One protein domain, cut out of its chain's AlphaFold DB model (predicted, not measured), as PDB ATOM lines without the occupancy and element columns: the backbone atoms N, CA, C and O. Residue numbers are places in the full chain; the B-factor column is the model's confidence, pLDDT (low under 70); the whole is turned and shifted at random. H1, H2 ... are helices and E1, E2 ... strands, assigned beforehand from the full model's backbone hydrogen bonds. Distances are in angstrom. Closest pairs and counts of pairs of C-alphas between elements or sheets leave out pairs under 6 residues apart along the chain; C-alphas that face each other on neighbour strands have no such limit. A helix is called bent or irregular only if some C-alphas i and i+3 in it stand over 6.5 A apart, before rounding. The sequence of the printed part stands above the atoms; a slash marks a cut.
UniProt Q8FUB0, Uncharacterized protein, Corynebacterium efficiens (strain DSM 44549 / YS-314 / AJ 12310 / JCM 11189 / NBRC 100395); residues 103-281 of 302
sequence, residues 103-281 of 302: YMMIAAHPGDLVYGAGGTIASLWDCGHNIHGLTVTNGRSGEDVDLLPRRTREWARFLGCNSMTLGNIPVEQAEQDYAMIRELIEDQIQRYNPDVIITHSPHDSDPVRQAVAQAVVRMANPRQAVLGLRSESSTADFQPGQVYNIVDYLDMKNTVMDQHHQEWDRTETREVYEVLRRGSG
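AT A GLANCE: This is residues 103 to 281 of the 302 residues of an uncharacterized protein of Corynebacterium efficiens (strain DSM 44549 / YS-314 / AJ 12310 / JCM 11189 / NBRC 100395) (UniProt Q8FUB0). A twisted sheet of seven strands runs through the middle of a rounded body, with H4 and H5 packed on one face and H1 and H2 on the other. The sheet curls round H1, H6 packs on H1 away from the sheet, and the short H3 only grazes the sheet. The printed part has 179 residues with six named helices and seven named strands, in the order E1 H1 E2 H2 E3 H3 H4 E4 H5 E5 E6 H6 E7. The sheet, E3 E2 E1 E4 E5 E7 E6, is mixed: E3 to E5 in that order are parallel, and E7 is antiparallel to both its neighbours. The class is mixed, helices and strands, and the whole is compact, with a radius of gyration of the C-alphas of 14.7 A and spans of 38 by 37 by 33 A.

HOW THE PARTS SIT: Start at E1, residues 103 to 107, an inner strand. H1, residues 112 to 126, is on the sheet and is irregular, with C-alphas 116 and 119 8.5 A apart. E2, residues 130 to 137, is parallel to E1 at 16 degrees; look at N 105 and O 132, 2.8 A apart. H2, residues 148 to 159, is on the same face as H1, at a height over the sheet of 9.1 A; its residue 159 alone touches H1, where the closest C-alphas, of Ala 122 and Leu 159, are 5.0 A apart. E3, residues 163 to 169, an edge strand, is parallel to E2, with N 165 and O 133 2.8 A apart. H3, residues 171 to 176, only grazes the sheet with residues 171 to 175. H4, residues 178 to 192, is on the opposite face from H1, over E2 and E1, at a height over the sheet of 8.6 A. E4, residues 196 to 200, is parallel to E1, with N 106 and O 198 2.8 A apart. H5, residues 207 to 219, is on the same face as H4 and touches it at a steep tilt of 48 degrees, the same way; the closest C-alphas, of Arg 182 and Ala 215, are 5.2 A apart. With residues 207 to 211 alone H5 touches H3, closest at the C-alphas of Glu 175 and Val 208, 5.6 A. E5, residues 225 to 229, is parallel to E4, with N 227 and O 197 2.9 A apart. E6, residues 242 to 245, is the other edge strand. H6, residues 247 to 260, is irregular, with C-alphas 248 and 251 7.8 A apart, and is not on the sheet; it touches H1 at a steep tilt of 43 degrees, opposite ways, closest at the C-alphas of Gly 119 and Tyr 249, 4.9 A. H1, H2 and H6 form a bundle, three helices grouped together. E7, residues 273 to 278, has staggered pairing: residues 276 to 278 with E5, N 228 and O 277 2.8 A apart, and 273 to 276 with E6, N 276 and O 242 2.8 A apart. The sheet with helices on both faces makes three layers. Strand-helix-strand units, two parallel neighbour strands that follow each other among the strands with a helix between, are E1 H1 E2, E2 H2 E3 and E4 H5 E5, each with a right-handed crossover; E3, H3 H4, E4 is a split unit, with E2 and E1 between its strands in the sheet, and its crossover is right-handed too. Every O i to N i+4 pair is within hydrogen-bond range in H3, H4 and H5, against 9 of 11 in H1, 7 of 8 in H2 and 7 of 10 in H6.

IN THESE COORDINATES: Find C-alpha 103 at (180.112, 197.135, 165.635), where E1 begins. E2 is 22.7 A long, H1 20.6 A, H4 21.4 A and H6 20.5 A. E7 ends at C-alpha 278, (186.444, 203.159, 177.679).

THE WHOLE: The C-alphas farthest apart, of Pro 222 and Gln 262, are 40.7 A apart. The printed part has no cut; its long links are E5 to E6 and H6 to E7. Look for pLDDT under 70 at residues 140 to 145, 261 to 272 and 279 to 281.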
ATOM      1  N   TYR A 103     180.531 196.766 164.292       96.56
ATOM      2  CA  TYR A 103     180.112 197.135 165.635       96.56
ATOM      3  C   TYR A 103     179.075 196.142 166.134       96.56
ATOM      4  O   TYR A 103     178.124 195.818 165.420       96.56
ATOM      5  N   MET A 104     179.229 195.709 167.380       97.50
ATOM      6  CA  MET A 104     178.206 194.965 168.100       97.50
ATOM      7  C   MET A 104     177.661 195.831 169.233       97.50
ATOM      8  O   MET A 104     178.403 196.219 170.131       97.50
ATOM      9  N   MET A 105     176.369 196.129 169.189       97.19
ATOM     10  CA  MET A 105     175.644 196.862 170.223       97.19
ATOM     11  C   MET A 105     174.928 195.843 171.108       97.19
ATOM     12  O   MET A 105     174.037 195.150 170.623       97.19
ATOM     13  N   ILE A 106     175.307 195.720 172.376       97.31
ATOM     14  CA  ILE A 106     174.751 194.725 173.299       97.31
ATOM     15  C   ILE A 106     174.063 195.446 174.456       97.31
ATOM     16  O   ILE A 106     174.680 196.228 175.165       97.31
ATOM     17  N   ALA A 107     172.783 195.169 174.660       95.38
ATOM     18  CA  ALA A 107     171.986 195.729 175.740       95.38
ATOM     19  C   ALA A 107     171.294 194.635 176.550       95.38
ATOM     20  O   ALA A 107     170.961 193.571 176.029       95.38
ATOM     21  N   ALA A 108     171.022 194.930 177.818       94.31
ATOM     22  CA  ALA A 108     170.149 194.113 178.648       94.31
ATOM     23  C   ALA A 108     168.715 194.144 178.114       94.31
ATOM     24  O   ALA A 108     168.185 193.096 177.747       94.31
ATOM     25  N   HIS A 109     168.127 195.334 177.996       91.12
ATOM     26  CA  HIS A 109     166.709 195.494 177.689       91.12
ATOM     27  C   HIS A 109     166.475 196.203 176.350       91.12
ATOM     28  O   HIS A 109     167.313 196.995 175.899       91.12
ATOM     29  N   PRO A 110     165.336 195.939 175.680       89.06
ATOM     30  CA  PRO A 110     164.828 196.816 174.633       89.06
ATOM     31  C   PRO A 110     164.824 198.283 175.088       89.06
ATOM     32  O   PRO A 110     164.521 198.580 176.233       89.06
ATOM     33  N   GLY A 111     165.200 199.201 174.196       85.81
ATOM     34  CA  GLY A 111     165.252 200.636 174.504       85.81
ATOM     35  C   GLY A 111     166.598 201.136 175.038       85.81
ATOM     36  O   GLY A 111     167.007 202.226 174.644       85.81
ATOM     37  N   ASP A 112     167.350 200.326 175.791       89.81
ATOM     38  CA  ASP A 112     168.666 200.698 176.351       89.81
ATOM     39  C   ASP A 112     169.626 201.267 175.289       89.81
ATOM     40  O   ASP A 112     170.273 202.294 175.492       89.81
ATOM     41  N   LEU A 113     169.697 200.618 174.116       90.62
ATOM     42  CA  LEU A 113     170.546 201.067 173.004       90.62
ATOM     43  C   LEU A 113     170.127 202.433 172.465       90.62
ATOM     44  O   LEU A 113     170.975 203.218 172.053       90.62
ATOM     45  N   VAL A 114     168.822 202.704 172.443       89.50
ATOM     46  CA  VAL A 114     168.283 203.982 171.972       89.50
ATOM     47  C   VAL A 114     168.637 205.070 172.975       89.50
ATOM     48  O   VAL A 114     169.138 206.119 172.572       89.50
ATOM     49  N   TYR A 115     168.426 204.802 174.266       87.06
ATOM     50  CA  TYR A 115     168.714 205.736 175.346       87.06
ATOM     51  C   TYR A 115     170.210 206.084 175.396       87.06
ATOM     52  O   TYR A 115     170.570 207.260 175.331       87.06
ATOM     53  N   GLY A 116     171.085 205.075 175.432       87.06
ATOM     54  CA  GLY A 116     172.522 205.274 175.626       87.06
ATOM     55  C   GLY A 116     173.315 205.619 174.360       87.06
ATOM     56  O   GLY A 116     174.344 206.284 174.459       87.06
ATOM     57  N   ALA A 117     172.871 205.170 173.179       91.19
ATOM     58  CA  ALA A 117     173.649 205.283 171.938       91.19
ATOM     59  C   ALA A 117     172.820 205.461 170.652       91.19
ATOM     60  O   ALA A 117     173.322 205.198 169.556       91.19
ATOM     61  N   GLY A 118     171.554 205.881 170.730       90.88
ATOM     62  CA  GLY A 118     170.692 205.999 169.552       90.88
ATOM     63  C   GLY A 118     171.264 206.930 168.477       90.88
ATOM     64  O   GLY A 118     171.231 206.603 167.288       90.88
ATOM     65  N   GLY A 119     171.839 208.063 168.889       88.69
ATOM     66  CA  GLY A 119     172.486 208.997 167.966       88.69
ATOM     67  C   GLY A 119     173.814 208.458 167.428       88.69
ATOM     68  O   GLY A 119     174.094 208.560 166.234       88.69
ATOM     69  N   THR A 120     174.599 207.813 168.290       90.25
ATOM     70  CA  THR A 120     175.881 207.190 167.953       90.25
ATOM     71  C   THR A 120     175.703 206.082 166.917       90.25
ATOM     72  O   THR A 120     176.442 206.051 165.937       90.25
ATOM     73  N   ILE A 121     174.692 205.219 167.064       92.69
ATOM     74  CA  ILE A 121     174.371 204.158 166.094       92.69
ATOM     75  C   ILE A 121     174.122 204.756 164.708       92.69
ATOM     76  O   ILE A 121     174.715 204.307 163.728       92.69
ATOM     77  N   ALA A 122     173.281 205.789 164.612       88.44
ATOM     78  CA  ALA A 122     172.997 206.404 163.319       88.44
ATOM     79  C   ALA A 122     174.203 207.111 162.716       88.44
ATOM     80  O   ALA A 122     174.420 206.999 161.511       88.44
ATOM     81  N   SER A 123     175.006 207.773 163.546       86.19
ATOM     82  CA  SER A 123     176.256 208.388 163.110       86.19
ATOM     83  C   SER A 123     177.225 207.354 162.534       86.19
ATOM     84  O   SER A 123     177.746 207.531 161.432       86.19
ATOM     85  N   LEU A 124     177.404 206.221 163.217       88.38
ATOM     86  CA  LEU A 124     178.253 205.126 162.745       88.38
ATOM     87  C   LEU A 124     177.721 204.500 161.447       88.38
ATOM     88  O   LEU A 124     178.496 204.202 160.534       88.38
ATOM     89  N   TRP A 125     176.403 204.335 161.333       87.38
ATOM     90  CA  TRP A 125     175.769 203.822 160.122       87.38
ATOM     91  C   TRP A 125     175.967 204.769 158.939       87.38
ATOM     92  O   TRP A 125     176.329 204.333 157.847       87.38
ATOM     93  N   ASP A 126     175.776 206.072 159.156       80.88
ATOM     94  CA  ASP A 126     175.953 207.085 158.116       80.88
ATOM     95  C   ASP A 126     177.419 207.235 157.696       80.88
ATOM     96  O   ASP A 126     177.668 207.629 156.556       80.88
ATOM     97  N   CYS A 127     178.358 206.819 158.556       82.38
ATOM     98  CA  CYS A 127     179.775 206.637 158.237       82.38
ATOM     99  C   CYS A 127     180.077 205.346 157.444       82.38
ATOM    100  O   CYS A 127     181.206 205.147 156.992       82.38
ATOM    101  N   GLY A 128     179.095 204.468 157.236       84.25
ATOM    102  CA  GLY A 128     179.225 203.235 156.456       84.25
ATOM    103  C   GLY A 128     179.758 202.029 157.233       84.25
ATOM    104  O   GLY A 128     180.232 201.075 156.609       84.25
ATOM    105  N   HIS A 129     179.717 202.059 158.566       89.44
ATOM    106  CA  HIS A 129     180.043 200.896 159.394       89.44
ATOM    107  C   HIS A 129     178.916 199.849 159.373       89.44
ATOM    108  O   HIS A 129     177.757 200.170 159.118       89.44
ATOM    109  N   ASN A 130     179.260 198.593 159.665       94.62
ATOM    110  CA  ASN A 130     178.286 197.529 159.884       94.62
ATOM    111  C   ASN A 130     177.959 197.457 161.374       94.62
ATOM    112  O   ASN A 130     178.869 197.388 162.191       94.62
ATOM    113  N   ILE A 131     176.681 197.461 161.731       96.75
ATOM    114  CA  ILE A 131     176.206 197.518 163.110       96.75
ATOM    115  C   ILE A 131     175.223 196.374 163.351       96.75
ATOM    116  O   ILE A 131     174.194 196.270 162.685       96.75
ATOM    117  N   HIS A 132     175.518 195.531 164.330       98.00
ATOM    118  CA  HIS A 132     174.674 194.420 164.753       98.00
ATOM    119  C   HIS A 132     174.220 194.651 166.190       98.00
ATOM    120  O   HIS A 132     175.037 194.923 167.062       98.00
ATOM    121  N   GLY A 133     172.914 194.595 166.436       97.19
ATOM    122  CA  GLY A 133     172.338 194.775 167.766       97.19
ATOM    123  C   GLY A 133     171.955 193.455 168.429       97.19
ATOM    124  O   GLY A 133     171.512 192.524 167.756       97.19
ATOM    125  N   LEU A 134     172.074 193.404 169.751       97.44
ATOM    126  CA  LEU A 134     171.557 192.362 170.627       97.44
ATOM    127  C   LEU A 134     170.878 193.014 171.831       97.44
ATOM    128  O   LEU A 134     171.495 193.825 172.517       97.44
ATOM    129  N   THR A 135     169.643 192.617 172.122       95.00
ATOM    130  CA  THR A 135     169.045 192.788 173.455       95.00
ATOM    131  C   THR A 135     168.897 191.425 174.103       95.00
ATOM    132  O   THR A 135     168.397 190.497 173.467       95.00
ATOM    133  N   VAL A 136     169.345 191.283 175.346       95.44
ATOM    134  CA  VAL A 136     169.354 190.000 176.061       95.44
ATOM    135  C   VAL A 136     167.944 189.597 176.490       95.44
ATOM    136  O   VAL A 136     167.539 188.455 176.266       95.44
ATOM    137  N   THR A 137     167.167 190.540 177.023       91.50
ATOM    138  CA  THR A 137     165.791 190.291 177.463       91.50
ATOM    139  C   THR A 137     164.750 190.724 176.429       91.50
ATOM    140  O   THR A 137     165.059 191.382 175.431       91.50
ATOM    141  N   ASN A 138     163.497 190.321 176.651       78.88
ATOM    142  CA  ASN A 138     162.322 190.723 175.868       78.88
ATOM    143  C   ASN A 138     161.588 191.960 176.422       78.88
ATOM    144  O   ASN A 138     160.496 192.247 175.938       78.88
ATOM    145  N   GLY A 139     162.168 192.687 177.381       74.62
ATOM    146  CA  GLY A 139     161.508 193.803 178.082       74.62
ATOM    147  C   GLY A 139     161.189 193.483 179.539       74.62
ATOM    148  O   GLY A 139     161.386 192.351 179.981       74.62
ATOM    149  N   ARG A 140     160.747 194.486 180.303       68.06
ATOM    150  CA  ARG A 140     160.339 194.316 181.711       68.06
ATOM    151  C   ARG A 140     158.868 193.897 181.806       68.06
ATOM    152  O   ARG A 140     158.064 194.162 180.914       68.06
ATOM    153  N   SER A 141     158.509 193.245 182.913       55.88
ATOM    154  CA  SER A 141     157.125 192.851 183.191       55.88
ATOM    155  C   SER A 141     156.188 194.070 183.134       55.88
ATOM    156  O   SER A 141     156.454 195.087 183.774       55.88
ATOM    157  N   GLY A 142     155.113 193.983 182.342       56.31
ATOM    158  CA  GLY A 142     154.169 195.085 182.096       56.31
ATOM    159  C   GLY A 142     154.323 195.788 180.741       56.31
ATOM    160  O   GLY A 142     153.423 196.528 180.344       56.31
ATOM    161  N   GLU A 143     155.401 195.531 179.999       65.88
ATOM    162  CA  GLU A 143     155.503 195.923 178.590       65.88
ATOM    163  C   GLU A 143     154.750 194.933 177.692       65.88
ATOM    164  O   GLU A 143     154.597 193.757 178.020       65.88
ATOM    165  N   ASP A 144     154.258 195.406 176.544       67.75
ATOM    166  CA  ASP A 144     153.540 194.564 175.583       67.75
ATOM    167  C   ASP A 144     154.517 193.584 174.908       67.75
ATOM    168  O   ASP A 144     155.143 193.899 173.888       67.75
ATOM    169  N   VAL A 145     154.671 192.412 175.531       64.38
ATOM    170  CA  VAL A 145     155.643 191.359 175.193       64.38
ATOM    171  C   VAL A 145     155.498 190.877 173.744       64.38
ATOM    172  O   VAL A 145     156.477 190.438 173.139       64.38
ATOM    173  N   ASP A 146     154.314 191.024 173.145       70.00
ATOM    174  CA  ASP A 146     154.052 190.613 171.764       70.00
ATOM    175  C   ASP A 146     154.464 191.686 170.743       70.00
ATOM    176  O   ASP A 146     154.970 191.377 169.653       70.00
ATOM    177  N   LEU A 147     154.283 192.968 171.080       77.12
ATOM    178  CA  LEU A 147     154.593 194.082 170.180       77.12
ATOM    179  C   LEU A 147     156.030 194.587 170.306       77.12
ATOM    180  O   LEU A 147     156.600 195.063 169.316       77.12
ATOM    181  N   LEU A 148     156.624 194.506 171.496       79.88
ATOM    182  CA  LEU A 148     157.951 195.053 171.768       79.88
ATOM    183  C   LEU A 148     159.043 194.429 170.875       79.88
ATOM    184  O   LEU A 148     159.745 195.194 170.218       79.88
ATOM    185  N   PRO A 149     159.114 193.096 170.659       82.06
ATOM    186  CA  PRO A 149     160.062 192.480 169.722       82.06
ATOM    187  C   PRO A 149     159.993 193.016 168.289       82.06
ATOM    188  O   PRO A 149     161.003 193.081 167.579       82.06
ATOM    189  N   ARG A 150     158.793 193.346 167.797       84.81
ATOM    190  CA  ARG A 150     158.633 193.932 166.457       84.81
ATOM    191  C   ARG A 150     159.132 195.371 166.453       84.81
ATOM    192  O   ARG A 150     159.973 195.705 165.618       84.81
ATOM    193  N   ARG A 151     158.703 196.165 167.437       87.12
ATOM    194  CA  ARG A 151     159.120 197.561 167.603       87.12
ATOM    195  C   ARG A 151     160.630 197.704 167.760       87.12
ATOM    196  O   ARG A 151     161.234 198.487 167.039       87.12
ATOM    197  N   THR A 152     161.279 196.877 168.577       87.94
ATOM    198  CA  THR A 152     162.740 196.911 168.752       87.94
ATOM    199  C   THR A 152     163.486 196.694 167.436       87.94
ATOM    200  O   THR A 152     164.462 197.389 167.155       87.94
ATOM    201  N   ARG A 153     163.021 195.771 166.582       89.88
ATOM    202  CA  ARG A 153     163.623 195.565 165.255       89.88
ATOM    203  C   ARG A 153     163.386 196.753 164.326       89.88
ATOM    204  O   ARG A 153     164.272 197.090 163.542       89.88
ATOM    205  N   GLU A 154     162.210 197.370 164.381       88.81
ATOM    206  CA  GLU A 154     161.890 198.569 163.599       88.81
ATOM    207  C   GLU A 154     162.753 199.758 164.020       88.81
ATOM    208  O   GLU A 154     163.348 200.407 163.161       88.81
ATOM    209  N   TRP A 155     162.916 199.973 165.324       88.88
ATOM    210  CA  TRP A 155     163.809 200.980 165.886       88.88
ATOM    211  C   TRP A 155     165.252 200.745 165.472       88.88
ATOM    212  O   TRP A 155     165.872 201.640 164.908       88.88
ATOM    213  N   ALA A 156     165.770 199.528 165.644       90.94
ATOM    214  CA  ALA A 156     167.125 199.189 165.226       90.94
ATOM    215  C   ALA A 156     167.343 199.470 163.727       90.94
ATOM    216  O   ALA A 156     168.316 200.118 163.346       90.94
ATOM    217  N   ARG A 157     166.398 199.075 162.861       89.69
ATOM    218  CA  ARG A 157     166.447 199.375 161.415       89.69
ATOM    219  C   ARG A 157     166.368 200.868 161.104       89.69
ATOM    220  O   ARG A 157     166.950 201.315 160.114       89.69
ATOM    221  N   PHE A 158     165.611 201.623 161.893       87.56
ATOM    222  CA  PHE A 158     165.461 203.066 161.734       87.56
ATOM    223  C   PHE A 158     166.734 203.819 162.139       87.56
ATOM    224  O   PHE A 158     167.173 204.710 161.405       87.56
ATOM    225  N   LEU A 159     167.365 203.409 163.243       87.31
ATOM    226  CA  LEU A 159     168.645 203.948 163.707       87.31
ATOM    227  C   LEU A 159     169.787 203.591 162.746       87.31
ATOM    228  O   LEU A 159     170.627 204.435 162.462       87.31
ATOM    229  N   GLY A 160     169.771 202.399 162.145       89.56
ATOM    230  CA  GLY A 160     170.793 201.976 161.179       89.56
ATOM    231  C   GLY A 160     171.551 200.715 161.583       89.56
ATOM    232  O   GLY A 160     172.695 200.538 161.194       89.56
ATOM    233  N   CYS A 161     170.943 199.818 162.353       93.38
ATOM    234  CA  CYS A 161     171.494 198.483 162.555       93.38
ATOM    235  C   CYS A 161     171.234 197.605 161.319       93.38
ATOM    236  O   CYS A 161     170.102 197.519 160.832       93.38
ATOM    237  N   ASN A 162     172.261 196.890 160.852       94.81
ATOM    238  CA  ASN A 162     172.147 195.849 159.827       94.81
ATOM    239  C   ASN A 162     171.284 194.679 160.308       94.81
ATOM    240  O   ASN A 162     170.513 194.113 159.533       94.81
ATOM    241  N   SER A 163     171.428 194.300 161.578       96.00
ATOM    242  CA  SER A 163     170.621 193.256 162.208       96.00
ATOM    243  C   SER A 163     170.331 193.585 163.669       96.00
ATOM    244  O   SER A 163     171.020 194.392 164.290       96.00
ATOM    245  N   MET A 164     169.277 192.961 164.195       95.62
ATOM    246  CA  MET A 164     168.877 193.054 165.594       95.62
ATOM    247  C   MET A 164     168.438 191.670 166.070       95.62
ATOM    248  O   MET A 164     167.430 191.142 165.585       95.62
ATOM    249  N   THR A 165     169.199 191.097 166.996       95.62
ATOM    250  CA  THR A 165     168.895 189.838 167.676       95.62
ATOM    251  C   THR A 165     168.200 190.142 169.003       95.62
ATOM    252  O   THR A 165     168.599 191.045 169.733       95.62
ATOM    253  N   LEU A 166     167.155 189.378 169.314       92.88
ATOM    254  CA  LEU A 166     166.447 189.432 170.591       92.88
ATOM    255  C   LEU A 166     166.688 188.099 171.295       92.88
ATOM    256  O   LEU A 166     166.318 187.060 170.747       92.88
ATOM    257  N   GLY A 167     167.321 188.136 172.465       91.75
ATOM    258  CA  GLY A 167     167.620 186.958 173.276       91.75
ATOM    259  C   GLY A 167     166.379 186.317 173.883       91.75
ATOM    260  O   GLY A 167     166.349 185.108 174.076       91.75
ATOM    261  N   ASN A 168     165.331 187.117 174.111       89.38
ATOM    262  CA  ASN A 168     164.059 186.697 174.701       89.38
ATOM    263  C   ASN A 168     164.197 185.987 176.059       89.38
ATOM    264  O   ASN A 168     163.352 185.164 176.405       89.38
ATOM    265  N   ILE A 169     165.243 186.304 176.825       91.19
ATOM    266  CA  ILE A 169     165.404 185.799 178.189       91.19
ATOM    267  C   ILE A 169     164.520 186.656 179.112       91.19
ATOM    268  O   ILE A 169     164.691 187.876 179.114       91.19
ATOM    269  N   PRO A 170     163.578 186.083 179.881       89.44
ATOM    270  CA  PRO A 170     162.818 186.836 180.881       89.44
ATOM    271  C   PRO A 170     163.752 187.546 181.865       89.44
ATOM    272  O   PRO A 170     164.787 186.989 182.232       89.44
ATOM    273  N   VAL A 171     163.401 188.753 182.309       88.81
ATOM    274  CA  VAL A 171     164.265 189.564 183.191       88.81
ATOM    275  C   VAL A 171     164.593 188.818 184.479       88.81
ATOM    276  O   VAL A 171     165.760 188.722 184.846       88.81
ATOM    277  N   GLU A 172     163.595 188.198 185.103       88.56
ATOM    278  CA  GLU A 172     163.755 187.442 186.346       88.56
ATOM    279  C   GLU A 172     164.700 186.247 186.158       88.56
ATOM    280  O   GLU A 172     165.468 185.892 187.050       88.56
ATOM    281  N   GLN A 173     164.668 185.634 184.972       90.38
ATOM    282  CA  GLN A 173     165.559 184.532 184.632       90.38
ATOM    283  C   GLN A 173     166.977 185.037 184.332       90.38
ATOM    284  O   GLN A 173     167.948 184.399 184.727       90.38
ATOM    285  N   ALA A 174     167.105 186.192 183.676       91.50
ATOM    286  CA  ALA A 174     168.381 186.838 183.390       91.50
ATOM    287  C   ALA A 174     169.112 187.263 184.680       91.50
ATOM    288  O   ALA A 174     170.331 187.141 184.763       91.50
ATOM    289  N   GLU A 175     168.379 187.704 185.706       90.00
ATOM    290  CA  GLU A 175     168.945 188.023 187.026       90.00
ATOM    291  C   GLU A 175     169.509 186.793 187.753       90.00
ATOM    292  O   GLU A 175     170.471 186.908 188.513       90.00
ATOM    293  N   GLN A 176     168.923 185.614 187.529       91.62
ATOM    294  CA  GLN A 176     169.281 184.383 188.242       91.62
ATOM    295  C   GLN A 176     170.280 183.504 187.484       91.62
ATOM    296  O   GLN A 176     171.074 182.798 188.108       91.62
ATOM    297  N   ASP A 177     170.253 183.534 186.153       92.56
ATOM    298  CA  ASP A 177     171.015 182.632 185.297       92.56
ATOM    299  C   ASP A 177     171.963 183.401 184.370       92.56
ATOM    300  O   ASP A 177     171.711 183.670 183.190       92.56
ATOM    301  N   TYR A 178     173.130 183.707 184.932       95.06
ATOM    302  CA  TYR A 178     174.240 184.310 184.205       95.06
ATOM    303  C   TYR A 178     174.743 183.444 183.037       95.06
ATOM    304  O   TYR A 178     175.307 183.979 182.077       95.06
ATOM    305  N   ALA A 179     174.580 182.116 183.097       95.88
ATOM    306  CA  ALA A 179     175.120 181.222 182.080       95.88
ATOM    307  C   ALA A 179     174.414 181.428 180.737       95.88
ATOM    308  O   ALA A 179     175.100 181.541 179.722       95.88
ATOM    309  N   MET A 180     173.089 181.602 180.734       95.31
ATOM    310  CA  MET A 180     172.352 181.909 179.503       95.31
ATOM    311  C   MET A 180     172.752 183.253 178.890       95.31
ATOM    312  O   MET A 180     172.925 183.345 177.675       95.31
ATOM    313  N   ILE A 181     172.937 184.295 179.714       96.81
ATOM    314  CA  ILE A 181     173.415 185.606 179.239       96.81
ATOM    315  C   ILE A 181     174.778 185.443 178.565       96.81
ATOM    316  O   ILE A 181     175.003 185.943 177.460       96.81
ATOM    317  N   ARG A 182     175.689 184.730 179.234       97.00
ATOM    318  CA  ARG A 182     177.043 184.481 178.747       97.00
ATOM    319  C   ARG A 182     177.030 183.718 177.424       97.00
ATOM    320  O   ARG A 182     177.707 184.151 176.500       97.00
ATOM    321  N   GLU A 183     176.278 182.625 177.325       96.81
ATOM    322  CA  GLU A 183     176.201 181.784 176.120       96.81
ATOM    323  C   GLU A 183     175.609 182.537 174.929       96.81
ATOM    324  O   GLU A 183     176.150 182.474 173.826       96.81
ATOM    325  N   LEU A 184     174.551 183.319 175.157       97.62
ATOM    326  CA  LEU A 184     173.958 184.163 174.124       97.62
ATOM    327  C   LEU A 184     174.950 185.216 173.612       97.62
ATOM    328  O   LEU A 184     175.079 185.419 172.406       97.62
ATOM    329  N   ILE A 185     175.653 185.902 174.517       98.00
ATOM    330  CA  ILE A 185     176.643 186.920 174.144       98.00
ATOM    331  C   ILE A 185     177.835 186.282 173.422       98.00
ATOM    332  O   ILE A 185     178.302 186.831 172.424       98.00
ATOM    333  N   GLU A 186     178.303 185.124 173.887       97.62
ATOM    334  CA  GLU A 186     179.383 184.360 173.264       97.62
ATOM    335  C   GLU A 186     179.036 183.971 171.820       97.62
ATOM    336  O   GLU A 186     179.808 184.288 170.912       97.62
ATOM    337  N   ASP A 187     177.856 183.387 171.588       97.69
ATOM    338  CA  ASP A 187     177.373 183.031 170.247       97.69
ATOM    339  C   ASP A 187     177.365 184.247 169.310       97.69
ATOM    340  O   ASP A 187     177.880 184.193 168.191       97.69
ATOM    341  N   GLN A 188     176.844 185.387 169.773       97.94
ATOM    342  CA  GLN A 188     176.752 186.582 168.933       97.94
ATOM    343  C   GLN A 188     178.122 187.216 168.652       97.94
ATOM    344  O   GLN A 188     178.378 187.631 167.518       97.94
ATOM    345  N   ILE A 189     179.024 187.269 169.640       96.94
ATOM    346  CA  ILE A 189     180.394 187.766 169.437       96.94
ATOM    347  C   ILE A 189     181.144 186.863 168.452       96.94
ATOM    348  O   ILE A 189     181.791 187.381 167.542       96.94
ATOM    349  N   GLN A 190     181.029 185.537 168.577       96.44
ATOM    350  CA  GLN A 190     181.661 184.593 167.649       96.44
ATOM    351  C   GLN A 190     181.077 184.701 166.237       96.44
ATOM    352  O   GLN A 190     181.819 184.704 165.255       96.44
ATOM    353  N   ARG A 191     179.752 184.845 166.127       96.88
ATOM    354  CA  ARG A 191     179.039 184.938 164.850       96.88
ATOM    355  C   ARG A 191     179.434 186.160 164.030       96.88
ATOM    356  O   ARG A 191     179.580 186.047 162.814       96.88
ATOM    357  N   TYR A 192     179.536 187.325 164.666       96.50
ATOM    358  CA  TYR A 192     179.791 188.582 163.958       96.50
ATOM    359  C   TYR A 192     181.255 189.020 163.997       96.50
ATOM    360  O   TYR A 192     181.636 189.858 163.183       96.50
ATOM    361  N   ASN A 193     182.062 188.465 164.909       95.38
ATOM    362  CA  ASN A 193     183.464 188.822 165.127       95.38
ATOM    363  C   ASN A 193     183.705 190.351 165.071       95.38
ATOM    364  O   ASN A 193     184.441 190.827 164.205       95.38
ATOM    365  N   PRO A 194     183.035 191.140 165.936       95.75
ATOM    366  CA  PRO A 194     183.046 192.597 165.841       95.75
ATOM    367  C   PRO A 194     184.430 193.193 166.118       95.75
ATOM    368  O   PRO A 194     185.190 192.653 166.915       95.75
ATOM    369  N   ASP A 195     184.731 194.348 165.527       93.88
ATOM    370  CA  ASP A 195     185.919 195.148 165.856       93.88
ATOM    371  C   ASP A 195     185.719 195.936 167.159       93.88
ATOM    372  O   ASP A 195     186.659 196.177 167.924       93.88
ATOM    373  N   VAL A 196     184.480 196.378 167.387       93.75
ATOM    374  CA  VAL A 196     184.085 197.201 168.530       93.75
ATOM    375  C   VAL A 196     182.793 196.655 169.122       93.75
ATOM    376  O   VAL A 196     181.819 196.430 168.405       93.75
ATOM    377  N   ILE A 197     182.769 196.481 170.438       95.75
ATOM    378  CA  ILE A 197     181.581 196.106 171.197       95.75
ATOM    379  C   ILE A 197     181.190 197.289 172.076       95.75
ATOM    380  O   ILE A 197     182.004 197.800 172.845       95.75
ATOM    381  N   ILE A 198     179.945 197.732 171.962       95.00
ATOM    382  CA  ILE A 198     179.364 198.773 172.804       95.00
ATOM    383  C   ILE A 198     178.288 198.107 173.658       95.00
ATOM    384  O   ILE A 198     177.343 197.531 173.127       95.00
ATOM    385  N   THR A 199     178.460 198.152 174.973       95.81
ATOM    386  CA  THR A 199     177.601 197.488 175.962       95.81
ATOM    387  C   THR A 199     177.425 198.366 177.189       95.81
ATOM    388  O   THR A 199     178.004 199.435 177.241       95.81
ATOM    389  N   HIS A 200     176.669 197.943 178.194       94.25
ATOM    390  CA  HIS A 200     176.529 198.656 179.468       94.25
ATOM    391  C   HIS A 200     177.854 198.903 180.206       94.25
ATOM    392  O   HIS A 200     178.817 198.142 180.087       94.25
ATOM    393  N   SER A 201     177.910 199.983 180.988       89.56
ATOM    394  CA  SER A 201     178.982 200.193 181.967       89.56
ATOM    395  C   SER A 201     178.839 199.202 183.131       89.56
ATOM    396  O   SER A 201     177.718 198.924 183.546       89.56
ATOM    397  N   PRO A 202     179.938 198.712 183.739       86.50
ATOM    398  CA  PRO A 202     179.846 197.952 184.989       86.50
ATOM    399  C   PRO A 202     179.399 198.820 186.183       86.50
ATOM    400  O   PRO A 202     179.096 198.287 187.242       86.50
ATOM    401  N   HIS A 203     179.371 200.147 186.012       90.06
ATOM    402  CA  HIS A 203     178.905 201.121 187.004       90.06
ATOM    403  C   HIS A 203     177.443 201.483 186.739       90.06
ATOM    404  O   HIS A 203     177.132 202.587 186.296       90.06
ATOM    405  N   ASP A 204     176.571 200.507 186.949       91.62
ATOM    406  CA  ASP A 204     175.128 200.566 186.715       91.62
ATOM    407  C   ASP A 204     174.425 199.882 187.896       91.62
ATOM    408  O   ASP A 204     174.982 198.932 188.439       91.62
ATOM    409  N   SER A 205     173.269 200.363 188.351       92.12
ATOM    410  CA  SER A 205     172.532 199.749 189.465       92.12
ATOM    411  C   SER A 205     171.586 198.616 189.050       92.12
ATOM    412  O   SER A 205     171.109 197.894 189.925       92.12
ATOM    413  N   ASP A 206     171.338 198.421 187.752       92.19
ATOM    414  CA  ASP A 206     170.524 197.320 187.236       92.19
ATOM    415  C   ASP A 206     171.344 196.007 187.174       92.19
ATOM    416  O   ASP A 206     172.362 195.944 186.468       92.19
ATOM    417  N   PRO A 207     170.916 194.933 187.873       92.75
ATOM    418  CA  PRO A 207     171.657 193.672 187.921       92.75
ATOM    419  C   PRO A 207     171.843 192.997 186.556       92.75
ATOM    420  O   PRO A 207     172.900 192.418 186.292       92.75
ATOM    421  N   VAL A 208     170.853 193.082 185.659       94.25
ATOM    422  CA  VAL A 208     170.949 192.481 184.323       94.25
ATOM    423  C   VAL A 208     171.929 193.279 183.469       94.25
ATOM    424  O   VAL A 208     172.755 192.687 182.770       94.25
ATOM    425  N   ARG A 209     171.919 194.617 183.556       94.81
ATOM    426  CA  ARG A 209     172.911 195.464 182.864       94.81
ATOM    427  C   ARG A 209     174.335 195.160 183.322       94.81
ATOM    428  O   ARG A 209     175.219 195.001 182.474       94.81
ATOM    429  N   GLN A 210     174.547 194.987 184.628       94.44
ATOM    430  CA  GLN A 210     175.832 194.553 185.186       94.44
ATOM    431  C   GLN A 210     176.252 193.172 184.660       94.44
ATOM    432  O   GLN A 210     177.394 193.001 184.222       94.44
ATOM    433  N   ALA A 211     175.340 192.195 184.663       95.56
ATOM    434  CA  ALA A 211     175.599 190.847 184.162       95.56
ATOM    435  C   ALA A 211     175.998 190.864 182.676       95.56
ATOM    436  O   ALA A 211     176.990 190.246 182.283       95.56
ATOM    437  N   VAL A 212     175.287 191.638 181.854       96.62
ATOM    438  CA  VAL A 212     175.609 191.829 180.435       96.62
ATOM    439  C   VAL A 212     176.985 192.468 180.254       96.62
ATOM    440  O   VAL A 212     177.810 191.933 179.511       96.62
ATOM    441  N   ALA A 213     177.281 193.562 180.963       95.19
ATOM    442  CA  ALA A 213     178.594 194.207 180.915       95.19
ATOM    443  C   ALA A 213     179.720 193.228 181.292       95.19
ATOM    444  O   ALA A 213     180.734 193.130 180.596       95.19
ATOM    445  N   GLN A 214     179.522 192.447 182.357       94.69
ATOM    446  CA  GLN A 214     180.484 191.447 182.808       94.69
ATOM    447  C   GLN A 214     180.684 190.330 181.776       94.69
ATOM    448  O   GLN A 214     181.820 189.924 181.526       94.69
ATOM    449  N   ALA A 215     179.604 189.820 181.180       96.25
ATOM    450  CA  ALA A 215     179.665 188.789 180.148       96.25
ATOM    451  C   ALA A 215     180.429 189.274 178.913       96.25
ATOM    452  O   ALA A 215     181.340 188.586 178.458       96.25
ATOM    453  N   VAL A 216     180.150 190.490 178.433       96.06
ATOM    454  CA  VAL A 216     180.887 191.079 177.308       96.06
ATOM    455  C   VAL A 216     182.377 191.181 177.609       96.06
ATOM    456  O   VAL A 216     183.181 190.743 176.796       96.06
ATOM    457  N   VAL A 217     182.767 191.701 178.777       92.31
ATOM    458  CA  VAL A 217     184.191 191.832 179.136       92.31
ATOM    459  C   VAL A 217     184.898 190.476 179.171       92.31
ATOM    460  O   VAL A 217     186.060 190.389 178.785       92.31
ATOM    461  N   ARG A 218     184.216 189.410 179.610       93.25
ATOM    462  CA  ARG A 218     184.791 188.057 179.637       93.25
ATOM    463  C   ARG A 218     184.896 187.424 178.252       93.25
ATOM    464  O   ARG A 218     185.836 186.671 178.022       93.25
ATOM    465  N   MET A 219     183.923 187.671 177.375       94.69
ATOM    466  CA  MET A 219     183.835 187.038 176.052       94.69
ATOM    467  C   MET A 219     184.563 187.828 174.957       94.69
ATOM    468  O   MET A 219     184.908 187.267 173.918       94.69
ATOM    469  N   ALA A 220     184.816 189.119 175.176       90.88
ATOM    470  CA  ALA A 220     185.550 189.951 174.239       90.88
ATOM    471  C   ALA A 220     187.006 189.484 174.101       90.88
ATOM    472  O   ALA A 220     187.720 189.243 175.076       90.88
ATOM    473  N   ASN A 221     187.477 189.412 172.862       86.19
ATOM    474  CA  ASN A 221     188.874 189.148 172.550       86.19
ATOM    475  C   ASN A 221     189.733 190.396 172.858       86.19
ATOM    476  O   ASN A 221     189.283 191.511 172.594       86.19
ATOM    477  N   PRO A 222     190.997 190.256 173.307       83.12
ATOM    478  CA  PRO A 222     191.920 191.381 173.507       83.12
ATOM    479  C   PRO A 222     192.110 192.334 172.313       83.12
ATOM    480  O   PRO A 222     192.579 193.453 172.499       83.12
ATOM    481  N   ARG A 223     191.794 191.904 171.084       84.75
ATOM    482  CA  ARG A 223     191.843 192.746 169.873       84.75
ATOM    483  C   ARG A 223     190.589 193.601 169.665       84.75
ATOM    484  O   ARG A 223     190.618 194.499 168.830       84.75
ATOM    485  N   GLN A 224     189.510 193.317 170.389       88.75
ATOM    486  CA  GLN A 224     188.239 194.024 170.288       88.75
ATOM    487  C   GLN A 224     188.214 195.180 171.284       88.75
ATOM    488  O   GLN A 224     188.564 195.024 172.456       88.75
ATOM    489  N   ALA A 225     187.778 196.348 170.824       90.19
ATOM    490  CA  ALA A 225     187.547 197.471 171.721       90.19
ATOM    491  C   ALA A 225     186.183 197.314 172.401       90.19
ATOM    492  O   ALA A 225     185.183 197.107 171.719       90.19
ATOM    493  N   VAL A 226     186.133 197.450 173.728       91.25
ATOM    494  CA  VAL A 226     184.877 197.416 174.494       91.25
ATOM    495  C   VAL A 226     184.588 198.794 175.077       91.25
ATOM    496  O   VAL A 226     185.454 199.381 175.734       91.25
ATOM    497  N   LEU A 227     183.375 199.302 174.854       91.31
ATOM    498  CA  LEU A 227     182.893 200.583 175.369       91.31
ATOM    499  C   LEU A 227     181.633 200.411 176.216       91.31
ATOM    500  O   LEU A 227     180.772 199.602 175.883       91.31
ATOM    501  N   GLY A 228     181.542 201.199 177.288       90.62
ATOM    502  CA  GLY A 228     180.427 201.230 178.232       90.62
ATOM    503  C   GLY A 228     179.441 202.362 177.933       90.62
ATOM    504  O   GLY A 228     179.837 203.521 177.920       90.62
ATOM    505  N   LEU A 229     178.171 202.040 177.736       88.56
ATOM    506  CA  LEU A 229     177.040 202.944 177.583       88.56
ATOM    507  C   LEU A 229     176.701 203.578 178.927       88.56
ATOM    508  O   LEU A 229     176.777 202.915 179.967       88.56
ATOM    509  N   ARG A 230     176.280 204.843 178.879       86.81
ATOM    510  CA  ARG A 230     175.487 205.443 179.947       86.81
ATOM    511  C   ARG A 230     174.032 204.989 179.802       86.81
ATOM    512  O   ARG A 230     173.501 204.928 178.695       86.81
ATOM    513  N   SER A 231     173.413 204.702 180.930       86.25
ATOM    514  CA  SER A 231     172.013 204.320 181.112       86.25
ATOM    515  C   SER A 231     171.372 205.241 182.155       86.25
ATOM    516  O   SER A 231     172.070 205.980 182.856       86.25
ATOM    517  N   GLU A 232     170.055 205.171 182.297       82.69
ATOM    518  CA  GLU A 232     169.296 205.878 183.333       82.69
ATOM    519  C   GLU A 232     169.603 205.376 184.758       82.69
ATOM    520  O   GLU A 232     169.339 206.065 185.738       82.69
ATOM    521  N   SER A 233     170.188 204.182 184.883       86.38
ATOM    522  CA  SER A 233     170.603 203.573 186.154       86.38
ATOM    523  C   SER A 233     172.118 203.609 186.369       86.38
ATOM    524  O   SER A 233     172.630 202.980 187.298       86.38
ATOM    525  N   SER A 234     172.859 204.341 185.530       86.81
ATOM    526  CA  SER A 234     174.300 204.525 185.705       86.81
ATOM    527  C   SER A 234     174.600 205.191 187.047       86.81
ATOM    528  O   SER A 234     173.982 206.188 187.417       86.81
ATOM    529  N   THR A 235     175.556 204.638 187.794       87.88
ATOM    530  CA  THR A 235     175.905 205.153 189.123       87.88
ATOM    531  C   THR A 235     176.805 206.386 189.025       87.88
ATOM    532  O   THR A 235     177.375 206.682 187.972       87.88
ATOM    533  N   ALA A 236     177.001 207.082 190.151       86.25
ATOM    534  CA  ALA A 236     177.923 208.220 190.244       86.25
ATOM    535  C   ALA A 236     179.383 207.865 189.883       86.25
ATOM    536  O   ALA A 236     180.169 208.752 189.556       86.25
ATOM    537  N   ASP A 237     179.739 206.577 189.901       87.00
ATOM    538  CA  ASP A 237     181.071 206.095 189.533       87.00
ATOM    539  C   ASP A 237     181.274 205.983 188.014       87.00
ATOM    540  O   ASP A 237     182.394 205.722 187.563       87.00
ATOM    541  N   PHE A 238     180.224 206.158 187.199       84.12
ATOM    542  CA  PHE A 238     180.351 206.185 185.745       84.12
ATOM    543  C   PHE A 238     181.331 207.285 185.317       84.12
ATOM    544  O   PHE A 238     181.058 208.478 185.428       84.12
ATOM    545  N   GLN A 239     182.484 206.873 184.787       81.00
ATOM    546  CA  GLN A 239     183.494 207.795 184.285       81.00
ATOM    547  C   GLN A 239     183.413 207.899 182.759       81.00
ATOM    548  O   GLN A 239     183.710 206.920 182.061       81.00
ATOM    549  N   PRO A 240     183.037 209.071 182.223       80.44
ATOM    550  CA  PRO A 240     182.928 209.278 180.790       80.44
ATOM    551  C   PRO A 240     184.306 209.207 180.121       80.44
ATOM    552  O   PRO A 240     185.261 209.824 180.585       80.44
ATOM    553  N   GLY A 241     184.428 208.439 179.033       76.38
ATOM    554  CA  GLY A 241     185.700 208.264 178.318       76.38
ATOM    555  C   GLY A 241     185.743 208.947 176.951       76.38
ATOM    556  O   GLY A 241     186.776 209.474 176.548       76.38
ATOM    557  N   GLN A 242     184.632 208.910 176.224       78.94
ATOM    558  CA  GLN A 242     184.457 209.479 174.896       78.94
ATOM    559  C   GLN A 242     183.082 210.110 174.796       78.94
ATOM    560  O   GLN A 242     182.097 209.551 175.273       78.94
ATOM    561  N   VAL A 243     183.034 211.262 174.144       80.75
ATOM    562  CA  VAL A 243     181.820 212.046 173.970       80.75
ATOM    563  C   VAL A 243     181.517 212.113 172.479       80.75
ATOM    564  O   VAL A 243     182.369 212.511 171.684       80.75
ATOM    565  N   TYR A 244     180.315 211.704 172.099       80.62
ATOM    566  CA  TYR A 244     179.822 211.693 170.731       80.62
ATOM    567  C   TYR A 244     178.824 212.826 170.561       80.62
ATOM    568  O   TYR A 244     177.776 212.830 171.197       80.62
ATOM    569  N   ASN A 245     179.137 213.786 169.693       81.19
ATOM    570  CA  ASN A 245     178.178 214.814 169.310       81.19
ATOM    571  C   ASN A 245     177.094 214.195 168.418       81.19
ATOM    572  O   ASN A 245     177.380 213.710 167.322       81.19
ATOM    573  N   ILE A 246     175.854 214.244 168.897       81.31
ATOM    574  CA  ILE A 246     174.682 213.689 168.230       81.31
ATOM    575  C   ILE A 246     173.643 214.750 167.852       81.31
ATOM    576  O   ILE A 246     172.514 214.361 167.566       81.31
ATOM    577  N   VAL A 247     173.984 216.055 167.801       80.88
ATOM    578  CA  VAL A 247     173.035 217.134 167.399       80.88
ATOM    579  C   VAL A 247     172.221 216.714 166.177       80.88
ATOM    580  O   VAL A 247     171.001 216.851 166.152       80.88
ATOM    581  N   ASP A 248     172.914 216.173 165.180       75.94
ATOM    582  CA  ASP A 248     172.373 215.852 163.861       75.94
ATOM    583  C   ASP A 248     171.505 214.584 163.856       75.94
ATOM    584  O   ASP A 248     170.944 214.226 162.824       75.94
ATOM    585  N   TYR A 249     171.408 213.898 164.996       80.44
ATOM    586  CA  TYR A 249     170.707 212.628 165.175       80.44
ATOM    587  C   TYR A 249     169.691 212.666 166.329       80.44
ATOM    588  O   TYR A 249     168.970 211.687 166.538       80.44
ATOM    589  N   LEU A 250     169.593 213.790 167.054       79.56
ATOM    590  CA  LEU A 250     168.711 213.949 168.213       79.56
ATOM    591  C   LEU A 250     167.241 213.682 167.883       79.56
ATOM    592  O   LEU A 250     166.578 212.957 168.615       79.56
ATOM    593  N   ASP A 251     166.717 214.212 166.776       77.69
ATOM    594  CA  ASP A 251     165.293 214.042 166.447       77.69
ATOM    595  C   ASP A 251     164.945 212.588 166.148       77.69
ATOM    596  O   ASP A 251     163.879 212.097 166.516       77.69
ATOM    597  N   MET A 252     165.861 211.886 165.483       79.81
ATOM    598  CA  MET A 252     165.712 210.471 165.182       79.81
ATOM    599  C   MET A 252     165.693 209.655 166.478       79.81
ATOM    600  O   MET A 252     164.803 208.824 166.652       79.81
ATOM    601  N   LYS A 253     166.628 209.928 167.398       85.81
ATOM    602  CA  LYS A 253     166.643 209.325 168.735       85.81
ATOM    603  C   LYS A 253     165.330 209.603 169.473       85.81
ATOM    604  O   LYS A 253     164.668 208.663 169.897       85.81
ATOM    605  N   ASN A 254     164.908 210.865 169.541       82.69
ATOM    606  CA  ASN A 254     163.684 211.283 170.226       82.69
ATOM    607  C   ASN A 254     162.426 210.645 169.624       82.69
ATOM    608  O   ASN A 254     161.553 210.216 170.366       82.69
ATOM    609  N   THR A 255     162.361 210.497 168.296       83.00
ATOM    610  CA  THR A 255     161.248 209.816 167.611       83.00
ATOM    611  C   THR A 255     161.104 208.369 168.077       83.00
ATOM    612  O   THR A 255     159.991 207.886 168.255       83.00
ATOM    613  N   VAL A 256     162.224 207.666 168.265       84.25
ATOM    614  CA  VAL A 256     162.211 206.292 168.773       84.25
ATOM    615  C   VAL A 256     161.856 206.265 170.258       84.25
ATOM    616  O   VAL A 256     161.031 205.454 170.669       84.25
ATOM    617  N   MET A 257     162.432 207.168 171.052       81.31
ATOM    618  CA  MET A 257     162.162 207.250 172.490       81.31
ATOM    619  C   MET A 257     160.685 207.541 172.789       81.31
ATOM    620  O   MET A 257     160.091 206.855 173.618       81.31
ATOM    621  N   ASP A 258     160.059 208.460 172.046       81.25
ATOM    622  CA  ASP A 258     158.626 208.776 172.153       81.25
ATOM    623  C   ASP A 258     157.716 207.573 171.813       81.25
ATOM    624  O   ASP A 258     156.568 207.516 172.250       81.25
ATOM    625  N   GLN A 259     158.202 206.598 171.032       78.94
ATOM    626  CA  GLN A 259     157.471 205.360 170.722       78.94
ATOM    627  C   GLN A 259     157.679 204.251 171.762       78.94
ATOM    628  O   GLN A 259     156.854 203.335 171.840       78.94
ATOM    629  N   HIS A 260     158.796 204.294 172.494       72.62
ATOM    630  CA  HIS A 260     159.154 203.316 173.522       72.62
ATOM    631  C   HIS A 260     158.450 203.623 174.849       72.62
ATOM    632  O   HIS A 260     157.844 202.725 175.424       72.62
ATOM    633  N   HIS A 261     158.425 204.891 175.279       66.31
ATOM    634  CA  HIS A 261     157.746 205.324 176.504       66.31
ATOM    635  C   HIS A 261     156.893 206.574 176.270       66.31
ATOM    636  O   HIS A 261     157.352 207.545 175.675       66.31
ATOM    637  N   GLN A 262     155.661 206.577 176.796       45.28
ATOM    638  CA  GLN A 262     154.803 207.771 176.795       45.28
ATOM    639  C   GLN A 262     155.244 208.824 177.829       45.28
ATOM    640  O   GLN A 262     154.972 210.005 177.634       45.28
ATOM    641  N   GLU A 263     155.972 208.425 178.877       47.47
ATOM    642  CA  GLU A 263     156.513 209.321 179.906       47.47
ATOM    643  C   GLU A 263     157.965 208.940 180.206       47.47
ATOM    644  O   GLU A 263     158.253 208.016 180.960       47.47
ATOM    645  N   TRP A 264     158.891 209.641 179.563       55.50
ATOM    646  CA  TRP A 264     160.319 209.582 179.846       55.50
ATOM    647  C   TRP A 264     160.830 211.020 179.988       55.50
ATOM    648  O   TRP A 264     160.287 211.934 179.353       55.50
ATOM    649  N   ASP A 265     161.825 211.254 180.847       51.41
ATOM    650  CA  ASP A 265     162.304 212.613 181.100       51.41
ATOM    651  C   ASP A 265     163.046 213.166 179.873       51.41
ATOM    652  O   ASP A 265     164.185 212.818 179.564       51.41
ATOM    653  N   ARG A 266     162.374 214.078 179.166       51.78
ATOM    654  CA  ARG A 266     162.894 214.770 177.980       51.78
ATOM    655  C   ARG A 266     164.050 215.725 178.287       51.78
ATOM    656  O   ARG A 266     164.601 216.314 177.354       51.78
ATOM    657  N   THR A 267     164.387 215.958 179.556       50.38
ATOM    658  CA  THR A 267     165.529 216.801 179.923       50.38
ATOM    659  C   THR A 267     166.865 216.069 179.779       50.38
ATOM    660  O   THR A 267     167.812 216.692 179.296       50.38
ATOM    661  N   GLU A 268     166.930 214.756 180.032       48.81
ATOM    662  CA  GLU A 268     168.163 213.951 179.911       48.81
ATOM    663  C   GLU A 268     168.629 213.734 178.457       48.81
ATOM    664  O   GLU A 268     169.802 213.482 178.194       48.81
ATOM    665  N   THR A 269     167.742 213.885 177.475       48.31
ATOM    666  CA  THR A 269     168.034 213.788 176.025       48.31
ATOM    667  C   THR A 269     168.184 215.115 175.315       48.31
ATOM    668  O   THR A 269     168.473 215.147 174.117       48.31
ATOM    669  N   ARG A 270     168.076 216.233 176.037       48.66
ATOM    670  CA  ARG A 270     168.661 217.490 175.549       48.66
ATOM    671  C   ARG A 270     170.184 217.456 175.572       48.66
ATOM    672  O   ARG A 270     170.813 218.395 175.086       48.66
ATOM    673  N   GLU A 271     170.773 216.375 176.077       60.44
ATOM    674  CA  GLU A 271     172.170 216.073 175.857       60.44
ATOM    675  C   GLU A 271     172.425 215.871 174.364       60.44
ATOM    676  O   GLU A 271     172.207 214.823 173.766       60.44
ATOM    677  N   VAL A 272     172.966 216.932 173.775       65.88
ATOM    678  CA  VAL A 272     173.628 216.963 172.468       65.88
ATOM    679  C   VAL A 272     174.745 215.915 172.352       65.88
ATOM    680  O   VAL A 272     175.264 215.661 171.263       65.88
ATOM    681  N   TYR A 273     175.113 215.293 173.464       75.94
ATOM    682  CA  TYR A 273     176.244 214.416 173.585       75.94
ATOM    683  C   TYR A 273     175.831 213.070 174.169       75.94
ATOM    684  O   TYR A 273     175.218 213.007 175.225       75.94
ATOM    685  N   GLU A 274     176.215 211.989 173.503       81.00
ATOM    686  CA  GLU A 274     176.211 210.655 174.100       81.00
ATOM    687  C   GLU A 274     177.599 210.343 174.630       81.00
ATOM    688  O   GLU A 274     178.608 210.780 174.073       81.00
ATOM    689  N   VAL A 275     177.659 209.599 175.727       79.06
ATOM    690  CA  VAL A 275     178.910 209.408 176.445       79.06
ATOM    691  C   VAL A 275     179.186 207.933 176.629       79.06
ATOM    692  O   VAL A 275     178.391 207.204 177.216       79.06
ATOM    693  N   LEU A 276     180.339 207.506 176.122       77.31
ATOM    694  CA  LEU A 276     180.817 206.138 176.216       77.31
ATOM    695  C   LEU A 276     182.047 206.078 177.116       77.31
ATOM    696  O   LEU A 276     183.016 206.816 176.944       77.31
ATOM    697  N   ARG A 277     182.045 205.169 178.078       80.81
ATOM    698  CA  ARG A 277     183.215 204.839 178.888       80.81
ATOM    699  C   ARG A 277     184.153 203.927 178.099       80.81
ATOM    700  O   ARG A 277     183.705 202.979 177.460       80.81
ATOM    701  N   ARG A 278     185.469 204.143 178.184       75.31
ATOM    702  CA  ARG A 278     186.444 203.159 177.679       75.31
ATOM    703  C   ARG A 278     186.503 201.951 178.619       75.31
ATOM    704  O   ARG A 278     186.732 202.127 179.813       75.31
ATOM    705  N   GLY A 279     186.292 200.749 178.080       60.38
ATOM    706  CA  GLY A 279     186.313 199.488 178.826       60.38
ATOM    707  C   GLY A 279     187.692 198.824 178.859       60.38
ATOM    708  O   GLY A 279     188.270 198.672 179.931       60.38
ATOM    709  N   SER A 280     188.241 198.445 177.701       56.12
ATOM    710  CA  SER A 280     189.527 197.731 177.577       56.12
ATOM    711  C   SER A 280     190.491 198.430 176.604       56.12
ATOM    712  O   SER A 280     190.074 199.097 175.660       56.12
ATOM    713  N   GLY A 281     191.797 198.319 176.875       48.03
ATOM    714  CA  GLY A 281     192.883 199.200 176.409       48.03
ATOM    715  C   GLY A 281     193.257 199.202 174.921       48.03
ATOM    716  O   GLY A 281     194.384 199.577 174.603       48.03
TER     717      GLY A 281